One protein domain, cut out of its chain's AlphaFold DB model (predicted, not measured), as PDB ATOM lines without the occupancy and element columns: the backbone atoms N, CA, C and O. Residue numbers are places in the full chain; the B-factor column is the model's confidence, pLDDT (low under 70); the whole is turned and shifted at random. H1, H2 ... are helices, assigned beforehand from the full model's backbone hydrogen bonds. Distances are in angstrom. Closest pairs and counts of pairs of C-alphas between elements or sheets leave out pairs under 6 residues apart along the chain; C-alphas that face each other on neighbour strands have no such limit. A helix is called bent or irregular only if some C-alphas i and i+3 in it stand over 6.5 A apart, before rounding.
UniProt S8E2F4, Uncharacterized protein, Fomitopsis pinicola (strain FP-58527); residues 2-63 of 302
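This is residues 2 to 63 of the 302 residues of an uncharacterized protein of Fomitopsis pinicola (strain FP-58527) (UniProt S8E2F4). Five short helices follow one another round a loose ring: H1 and H2 make a helical hairpin at one end, H3 turns off from the far end of H2, and H4 turns again and folds back to the neighbourhood of H1. The last helix, H5, packs on H3, with its first residue close to the first residue of H1. The printed part has 62 residues with five named helices, in the order H1, H2, H3, H4, H5, and no named strand; the class is all helix, with 42 residues in the helices. The whole is compact, with a radius of gyration of the C-alphas of 10.9 A, and the C-alphas span 30 by 23 by 19 A along their three main axes.

Start at Gln 2, with its C-alpha at (170.733, 238.852, 105.590), and read on to Leu 6, whose C-alpha stands at (166.452, 235.181, 113.112). There H1 begins, residues 6 to 12, 9.9 A from first to last C-alpha. After residues 13 to 16 you reach H2, residues 17 to 25, which is 12.3 A long from C-alpha 17 to C-alpha 25. One residue, Cys 26, leads to H3, residues 27 to 35, with 11.9 A between its first and last C-alphas. One more, Ile 36, leads to H4, residues 37 to 45, 12.2 A long; find its first C-alpha, that of Pro 37, at (167.544, 243.608, 121.684). Pass residues 46 to 53 to come to H5, residues 54 to 61, 10.4 A long, which ends with C-alpha 61 at (163.815, 249.172, 111.524). None of the five helices is bent or irregular.

Look first at H1 and H2, which form a helical hairpin and touch, with the C-alphas of Leu 12 and Met 19 the closest at 6.3 A. They run opposite ways at a shallow tilt of 34.8 degrees, only just short of steep. Go on to H3, which is close to H2 but not clearly touching it; their closest C-alphas, of Asp 24 and Lys 30, are 6.0 A apart, and their lines are about perpendicular at 81 degrees. H4 is close to H3 but not clearly touching it, with the closest C-alphas, of Val 33 and Ile 40, at 7.4 A and the lines about perpendicular at 85 degrees. H4 and H1 are near each other, with 5 pairs of C-alphas within 10 A. Now compare H5 with H3: they touch, with 9 pairs of C-alphas within 8 A, the closest being Ala 28 and Tyr 58 at 5.8 A. These two run the same way at a steep tilt of 50 degrees. H5 is also close to H1 but not clearly touching it, where the C-alphas of Leu 6 and Val 54 are the closest at 6.1 A; the two run opposite ways at a steep tilt of 41 degrees. H1 and H3, H2 and H4, H2 and H5, and H4 and H5 are apart. In the backbones of H1, H2, H3, H4 and H5, every O i to N i+4 pair is within hydrogen-bond range.

The two C-alphas farthest apart are those of Asn 16 and Asn 63, at 33.4 A, while the first and last printed C-alphas, of Gln 2 and Asn 63, are 16.9 A apart. The printed part has no cut. The links from H1 to H2, H2 to H3 and H3 to H4 are tight; the link from H4 to H5, with 8 residues, is short, and no link is long. The mean pLDDT of the printed part is 96.4, and no printed residue is under 70.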
ATOM      1  N   GLN A   2     171.917 237.983 105.466       89.38
ATOM      2  CA  GLN A   2     170.733 238.852 105.590       89.38
ATOM      3  C   GLN A   2     169.393 238.217 105.159       89.38
ATOM      4  O   GLN A   2     168.355 238.606 105.667       89.38
ATOM      5  N   TYR A   3     169.400 237.210 104.281       94.06
ATOM      6  CA  TYR A   3     168.185 236.505 103.837       94.06
ATOM      7  C   TYR A   3     167.829 235.276 104.691       94.06
ATOM      8  O   TYR A   3     167.029 234.442 104.286       94.06
ATOM      9  N   THR A   4     168.455 235.129 105.860       95.75
ATOM     10  CA  THR A   4     168.197 234.033 106.802       95.75
ATOM     11  C   THR A   4     167.264 234.513 107.911       95.75
ATOM     12  O   THR A   4     167.313 235.685 108.295       95.75
ATOM     13  N   ASP A   5     166.425 233.622 108.442       96.44
ATOM     14  CA  ASP A   5     165.566 233.950 109.577       96.44
ATOM     15  C   ASP A   5     166.358 234.114 110.889       96.44
ATOM     16  O   ASP A   5     167.453 233.560 111.061       96.44
ATOM     17  N   LEU A   6     165.797 234.871 111.838       96.75
ATOM     18  CA  LEU A   6     166.452 235.181 113.112       96.75
ATOM     19  C   LEU A   6     166.800 233.932 113.932       96.75
ATOM     20  O   LEU A   6     167.822 233.925 114.630       96.75
ATOM     21  N   ARG A   7     165.989 232.869 113.867       96.38
ATOM     22  CA  ARG A   7     166.253 231.624 114.603       96.38
ATOM     23  C   ARG A   7     167.440 230.888 113.992       96.38
ATOM     24  O   ARG A   7     168.344 230.476 114.726       96.38
ATOM     25  N   SER A   8     167.460 230.735 112.673       96.69
ATOM     26  CA  SER A   8     168.524 230.034 111.952       96.69
ATOM     27  C   SER A   8     169.859 230.769 112.043       96.69
ATOM     28  O   SER A   8     170.868 230.138 112.360       96.69
ATOM     29  N   ILE A   9     169.886 232.098 111.876       96.06
ATOM     30  CA  ILE A   9     171.136 232.870 111.993       96.06
ATOM     31  C   ILE A   9     171.689 232.851 113.428       96.06
ATOM     32  O   ILE A   9     172.894 232.696 113.627       96.06
ATOM     33  N   SER A  10     170.814 232.907 114.439       93.94
ATOM     34  CA  SER A  10     171.225 232.818 115.847       93.94
ATOM     35  C   SER A  10     171.806 231.445 116.180       93.94
ATOM     36  O   SER A  10     172.778 231.354 116.924       93.94
ATOM     37  N   ARG A  11     171.251 230.368 115.607       96.06
ATOM     38  CA  ARG A  11     171.817 229.014 115.725       96.06
ATOM     39  C   ARG A  11     173.158 228.904 115.013       96.06
ATOM     40  O   ARG A  11     174.097 228.369 115.593       96.06
ATOM     41  N   LEU A  12     173.266 229.453 113.804       95.88
ATOM     42  CA  LEU A  12     174.502 229.442 113.025       95.88
ATOM     43  C   LEU A  12     175.654 230.121 113.777       95.88
ATOM     44  O   LEU A  12     176.759 229.585 113.833       95.88
ATOM     45  N   ARG A  13     175.372 231.245 114.446       95.62
ATOM     46  CA  ARG A  13     176.328 231.972 115.297       95.62
ATOM     47  C   ARG A  13     176.928 231.121 116.428       95.62
ATOM     48  O   ARG A  13     178.013 231.430 116.923       95.62
ATOM     49  N   LEU A  14     176.225 230.073 116.862       96.44
ATOM     50  CA  LEU A  14     176.636 229.190 117.959       96.44
ATOM     51  C   LEU A  14     177.400 227.942 117.492       96.44
ATOM     52  O   LEU A  14     177.908 227.217 118.339       96.44
ATOM     53  N   VAL A  15     177.512 227.694 116.182       97.06
ATOM     54  CA  VAL A  15     178.121 226.462 115.648       97.06
ATOM     55  C   VAL A  15     179.627 226.393 115.921       97.06
ATOM     56  O   VAL A  15     180.124 225.366 116.367       97.06
ATOM     57  N   ASN A  16     180.368 227.467 115.636       97.06
ATOM     58  CA  ASN A  16     181.801 227.586 115.921       97.06
ATOM     59  C   ASN A  16     182.253 229.059 115.863       97.06
ATOM     60  O   ASN A  16     181.482 229.947 115.493       97.06
ATOM     61  N   MET A  17     183.521 229.317 116.200       96.75
ATOM     62  CA  MET A  17     184.117 230.661 116.162       96.75
ATOM     63  C   MET A  17     184.018 231.322 114.782       96.75
ATOM     64  O   MET A  17     183.646 232.486 114.687       96.75
ATOM     65  N   ARG A  18     184.300 230.585 113.700       96.75
ATOM     66  CA  ARG A  18     184.268 231.126 112.333       96.75
ATOM     67  C   ARG A  18     182.869 231.602 111.944       96.75
ATOM     68  O   ARG A  18     182.726 232.698 111.415       96.75
ATOM     69  N   MET A  19     181.839 230.811 112.239       96.81
ATOM     70  CA  MET A  19     180.451 231.192 111.967       96.81
ATOM     71  C   MET A  19     180.007 232.368 112.827       96.81
ATOM     72  O   MET A  19     179.295 233.236 112.329       96.81
ATOM     73  N   ARG A  20     180.470 232.447 114.081       96.25
ATOM     74  CA  ARG A  20     180.249 233.629 114.917       96.25
ATOM     75  C   ARG A  20     180.793 234.891 114.254       96.25
ATOM     76  O   ARG A  20     180.037 235.845 114.130       96.25
ATOM     77  N   PHE A  21     182.038 234.873 113.775       96.12
ATOM     78  CA  PHE A  21     182.622 236.020 113.072       96.12
ATOM     79  C   PHE A  21     181.834 236.395 111.812       96.12
ATOM     80  O   PHE A  21     181.528 237.565 111.626       96.12
ATOM     81  N   ILE A  22     181.445 235.420 110.984       95.81
ATOM     82  CA  ILE A  22     180.679 235.685 109.753       95.81
ATOM     83  C   ILE A  22     179.297 236.281 110.065       95.81
ATOM     84  O   ILE A  22     178.844 237.198 109.380       95.81
ATOM     85  N   VAL A  23     178.602 235.760 111.080       96.19
ATOM     86  CA  VAL A  23     177.298 236.294 111.497       96.19
ATOM     87  C   VAL A  23     177.452 237.693 112.086       96.19
ATOM     88  O   VAL A  23     176.691 238.587 111.720       96.19
ATOM     89  N   ASP A  24     178.446 237.897 112.950       94.56
ATOM     90  CA  ASP A  24     178.709 239.191 113.581       94.56
ATOM     91  C   ASP A  24     179.214 240.234 112.575       94.56
ATOM     92  O   ASP A  24     179.091 241.425 112.838       94.56
ATOM     93  N   ASP A  25     179.719 239.838 111.406       95.62
ATOM     94  CA  ASP A  25     180.071 240.761 110.322       95.62
ATOM     95  C   ASP A  25     178.853 241.223 109.494       95.62
ATOM     96  O   ASP A  25     178.881 242.270 108.848       95.62
ATOM     97  N   CYS A  26     177.721 240.514 109.574       95.75
ATOM     98  CA  CYS A  26     176.492 240.921 108.897       95.75
ATOM     99  C   CYS A  26     175.934 242.223 109.497       95.75
ATOM    100  O   CYS A  26     175.365 242.228 110.590       95.75
ATOM    101  N   ILE A  27     176.044 243.325 108.746       95.12
ATOM    102  CA  ILE A  27     175.656 244.676 109.188       95.12
ATOM    103  C   ILE A  27     174.201 244.727 109.669       95.12
ATOM    104  O   ILE A  27     173.945 245.221 110.765       95.12
ATOM    105  N   ALA A  28     173.261 244.175 108.895       96.81
ATOM    106  CA  ALA A  28     171.845 244.153 109.261       96.81
ATOM    107  C   ALA A  28     171.621 243.445 110.608       96.81
ATOM    108  O   ALA A  28     171.017 244.015 111.514       96.81
ATOM    109  N   TYR A  29     172.177 242.242 110.790       97.06
ATOM    110  CA  TYR A  29     172.060 241.500 112.048       97.06
ATOM    111  C   TYR A  29     172.706 242.247 113.223       97.06
ATOM    112  O   TYR A  29     172.097 242.376 114.285       97.06
ATOM    113  N   LYS A  30     173.905 242.805 113.019       96.00
ATOM    114  CA  LYS A  30     174.626 243.607 114.016       96.00
ATOM    115  C   LYS A  30     173.803 244.808 114.484       96.00
ATOM    116  O   LYS A  30     173.716 245.050 115.685       96.00
ATOM    117  N   LEU A  31     173.186 245.543 113.558       97.00
ATOM    118  CA  LEU A  31     172.355 246.704 113.881       97.00
ATOM    119  C   LEU A  31     171.066 246.302 114.602       97.00
ATOM    120  O   LEU A  31     170.691 246.963 115.566       97.00
ATOM    121  N   LEU A  32     170.437 245.190 114.210       97.69
ATOM    122  CA  LEU A  32     169.269 244.661 114.916       97.69
ATOM    123  C   LEU A  32     169.605 244.297 116.370       97.69
ATOM    124  O   LEU A  32     168.945 244.770 117.291       97.69
ATOM    125  N   VAL A  33     170.661 243.506 116.592       96.12
ATOM    126  CA  VAL A  33     171.083 243.097 117.946       96.12
ATOM    127  C   VAL A  33     171.496 244.300 118.796       96.12
ATOM    128  O   VAL A  33     171.242 244.312 119.998       96.12
ATOM    129  N   ARG A  34     172.102 245.322 118.183       96.31
ATOM    130  CA  ARG A  34     172.530 246.541 118.876       96.31
ATOM    131  C   ARG A  34     171.367 247.450 119.269       96.31
ATOM    132  O   ARG A  34     171.391 248.001 120.363       96.31
ATOM    133  N   HIS A  35     170.412 247.669 118.368       97.00
ATOM    134  CA  HIS A  35     169.411 248.728 118.526       97.00
ATOM    135  C   HIS A  35     168.053 248.232 119.017       97.00
ATOM    136  O   HIS A  35     167.300 249.032 119.564       97.00
ATOM    137  N   ILE A  36     167.732 246.946 118.833       96.88
ATOM    138  CA  ILE A  36     166.428 246.384 119.214       96.88
ATOM    139  C   ILE A  36     166.516 245.028 119.951       96.88
ATOM    140  O   ILE A  36     165.777 244.092 119.620       96.88
ATOM    141  N   PRO A  37     167.392 244.876 120.966       96.88
ATOM    142  CA  PRO A  37     167.544 243.608 121.684       96.88
ATOM    143  C   PRO A  37     166.231 243.128 122.329       96.88
ATOM    144  O   PRO A  37     165.918 241.938 122.254       96.88
ATOM    145  N   ASP A  38     165.422 244.039 122.873       95.56
ATOM    146  CA  ASP A  38     164.146 243.710 123.526       95.56
ATOM    147  C   ASP A  38     163.074 243.256 122.532       95.56
ATOM    148  O   ASP A  38     162.294 242.341 122.812       95.56
ATOM    149  N   THR A  39     163.070 243.832 121.328       96.44
ATOM    150  CA  THR A  39     162.228 243.373 120.218       96.44
ATOM    151  C   THR A  39     162.617 241.953 119.815       96.44
ATOM    152  O   THR A  39     161.752 241.086 119.704       96.44
ATOM    153  N   ILE A  40     163.916 241.664 119.659       97.25
ATOM    154  CA  ILE A  40     164.404 240.312 119.334       97.25
ATOM    155  C   ILE A  40     164.036 239.319 120.444       97.25
ATOM    156  O   ILE A  40     163.585 238.205 120.154       97.25
ATOM    157  N   ALA A  41     164.180 239.713 121.712       96.56
ATOM    158  CA  ALA A  41     163.761 238.902 122.850       96.56
ATOM    159  C   ALA A  41     162.248 238.634 122.819       96.56
ATOM    160  O   ALA A  41     161.829 237.483 122.957       96.56
ATOM    161  N   SER A  42     161.437 239.658 122.544       95.88
ATOM    162  CA  SER A  42     159.982 239.538 122.398       95.88
ATOM    163  C   SER A  42     159.605 238.562 121.281       95.88
ATOM    164  O   SER A  42     158.792 237.664 121.505       95.88
ATOM    165  N   LEU A  43     160.237 238.660 120.106       97.62
ATOM    166  CA  LEU A  43     160.021 237.737 118.984       97.62
ATOM    167  C   LEU A  43     160.404 236.293 119.329       97.62
ATOM    168  O   LEU A  43     159.727 235.351 118.914       97.62
ATOM    169  N   ARG A  44     161.475 236.091 120.102       97.12
ATOM    170  CA  ARG A  44     161.894 234.756 120.549       97.12
ATOM    171  C   ARG A  44     160.931 234.174 121.584       97.12
ATOM    172  O   ARG A  44     160.524 233.024 121.455       97.12
ATOM    173  N   LEU A  45     160.574 234.947 122.610       96.81
ATOM    174  CA  LEU A  45     159.686 234.507 123.694       96.81
ATOM    175  C   LEU A  45     158.266 234.219 123.193       96.81
ATOM    176  O   LEU A  45     157.590 233.325 123.714       96.81
ATOM    177  N   SER A  46     157.830 234.969 122.181       96.44
ATOM    178  CA  SER A  46     156.545 234.787 121.512       96.44
ATOM    179  C   SER A  46     156.575 233.748 120.391       96.44
ATOM    180  O   SER A  46     155.589 233.619 119.678       96.44
ATOM    181  N   ASP A  47     157.656 232.974 120.234       95.88
ATOM    182  CA  ASP A  47     157.747 231.919 119.212       95.88
ATOM    183  C   ASP A  47     157.457 232.445 117.790       95.88
ATOM    184  O   ASP A  47     156.805 231.771 117.000       95.88
ATOM    185  N   ALA A  48     157.896 233.672 117.486       96.62
ATOM    186  CA  ALA A  48     157.644 234.359 116.216       96.62
ATOM    187  C   ALA A  48     158.916 234.556 115.378       96.62
ATOM    188  O   ALA A  48     158.858 234.638 114.156       96.62
ATOM    189  N   TRP A  49     160.084 234.618 116.020       95.81
ATOM    190  CA  TRP A  49     161.382 234.910 115.398       95.81
ATOM    191  C   TRP A  49     161.771 234.039 114.186       95.81
ATOM    192  O   TRP A  49     162.500 234.518 113.325       95.81
ATOM    193  N   GLN A  50     161.276 232.802 114.055       94.69
ATOM    194  CA  GLN A  50     161.501 231.971 112.858       94.69
ATOM    195  C   GLN A  50     160.810 232.504 111.594       94.69
ATOM    196  O   GLN A  50     161.145 232.088 110.491       94.69
ATOM    197  N   HIS A  51     159.842 233.407 111.747       94.81
ATOM    198  CA  HIS A  51     159.110 234.022 110.642       94.81
ATOM    199  C   HIS A  51     159.728 235.352 110.188       94.81
ATOM    200  O   HIS A  51     159.192 236.003 109.298       94.81
ATOM    201  N   TYR A  52     160.847 235.764 110.794       96.50
ATOM    202  CA  TYR A  52     161.497 237.042 110.523       96.50
ATOM    203  C   TYR A  52     162.828 236.852 109.826       96.50
ATOM    204  O   TYR A  52     163.795 236.405 110.445       96.50
ATOM    205  N   ILE A  53     162.890 237.266 108.566       97.25
ATOM    206  CA  ILE A  53     164.136 237.392 107.816       97.25
ATOM    207  C   ILE A  53     164.895 238.630 108.313       97.25
ATOM    208  O   ILE A  53     164.307 239.692 108.530       97.25
ATOM    209  N   VAL A  54     166.214 238.498 108.489       98.00
ATOM    210  CA  VAL A  54     167.084 239.580 108.987       98.00
ATOM    211  C   VAL A  54     166.955 240.856 108.146       98.00
ATOM    212  O   VAL A  54     166.817 241.940 108.707       98.00
ATOM    213  N   ALA A  55     166.973 240.737 106.817       97.81
ATOM    214  CA  ALA A  55     166.845 241.867 105.900       97.81
ATOM    215  C   ALA A  55     165.495 242.583 106.050       97.81
ATOM    216  O   ALA A  55     165.463 243.806 106.123       97.81
ATOM    217  N   ASP A  56     164.394 241.838 106.168       97.62
ATOM    218  CA  ASP A  56     163.050 242.415 106.255       97.62
ATOM    219  C   ASP A  56     162.843 243.167 107.572       97.62
ATOM    220  O   ASP A  56     162.316 244.284 107.591       97.62
ATOM    221  N   LEU A  57     163.319 242.599 108.685       97.81
ATOM    222  CA  LEU A  57     163.258 243.287 109.972       97.81
ATOM    223  C   LEU A  57     164.171 244.520 109.989       97.81
ATOM    224  O   LEU A  57     163.784 245.554 110.528       97.81
ATOM    225  N   TYR A  58     165.351 244.440 109.368       98.25
ATOM    226  CA  TYR A  58     166.252 245.584 109.231       98.25
ATOM    227  C   TYR A  58     165.641 246.707 108.384       98.25
ATOM    228  O   TYR A  58     165.667 247.865 108.795       98.25
ATOM    229  N   ASN A  59     165.011 246.377 107.257       97.81
ATOM    230  CA  ASN A  59     164.293 247.348 106.430       97.81
ATOM    231  C   ASN A  59     163.140 247.998 107.209       97.81
ATOM    232  O   ASN A  59     162.926 249.205 107.113       97.81
ATOM    233  N   THR A  60     162.438 247.217 108.034       97.94
ATOM    234  CA  THR A  60     161.371 247.725 108.913       97.94
ATOM    235  C   THR A  60     161.926 248.653 109.999       97.94
ATOM    236  O   THR A  60     161.340 249.698 110.285       97.94
ATOM    237  N   LEU A  61     163.084 248.318 110.581       98.06
ATOM    238  CA  LEU A  61     163.815 249.172 111.524       98.06
ATOM    239  C   LEU A  61     164.231 250.505 110.871       98.06
ATOM    240  O   LEU A  61     164.142 251.543 111.522       98.06
ATOM    241  N   CYS A  62     164.611 250.479 109.593       97.75
ATOM    242  CA  CYS A  62     165.080 251.644 108.835       97.75
ATOM    243  C   CYS A  62     163.980 252.438 108.115       97.75
ATOM    244  O   CYS A  62     164.281 253.356 107.361       97.75
ATOM    245  N   ASN A  63     162.707 252.101 108.313       96.94
ATOM    246  CA  ASN A  63     161.585 252.864 107.774       96.94
ATOM    247  C   ASN A  63     160.832 253.515 108.940       96.94
ATOM    248  O   ASN A  63     160.384 252.774 109.805       96.94
TER     249      ASN A  63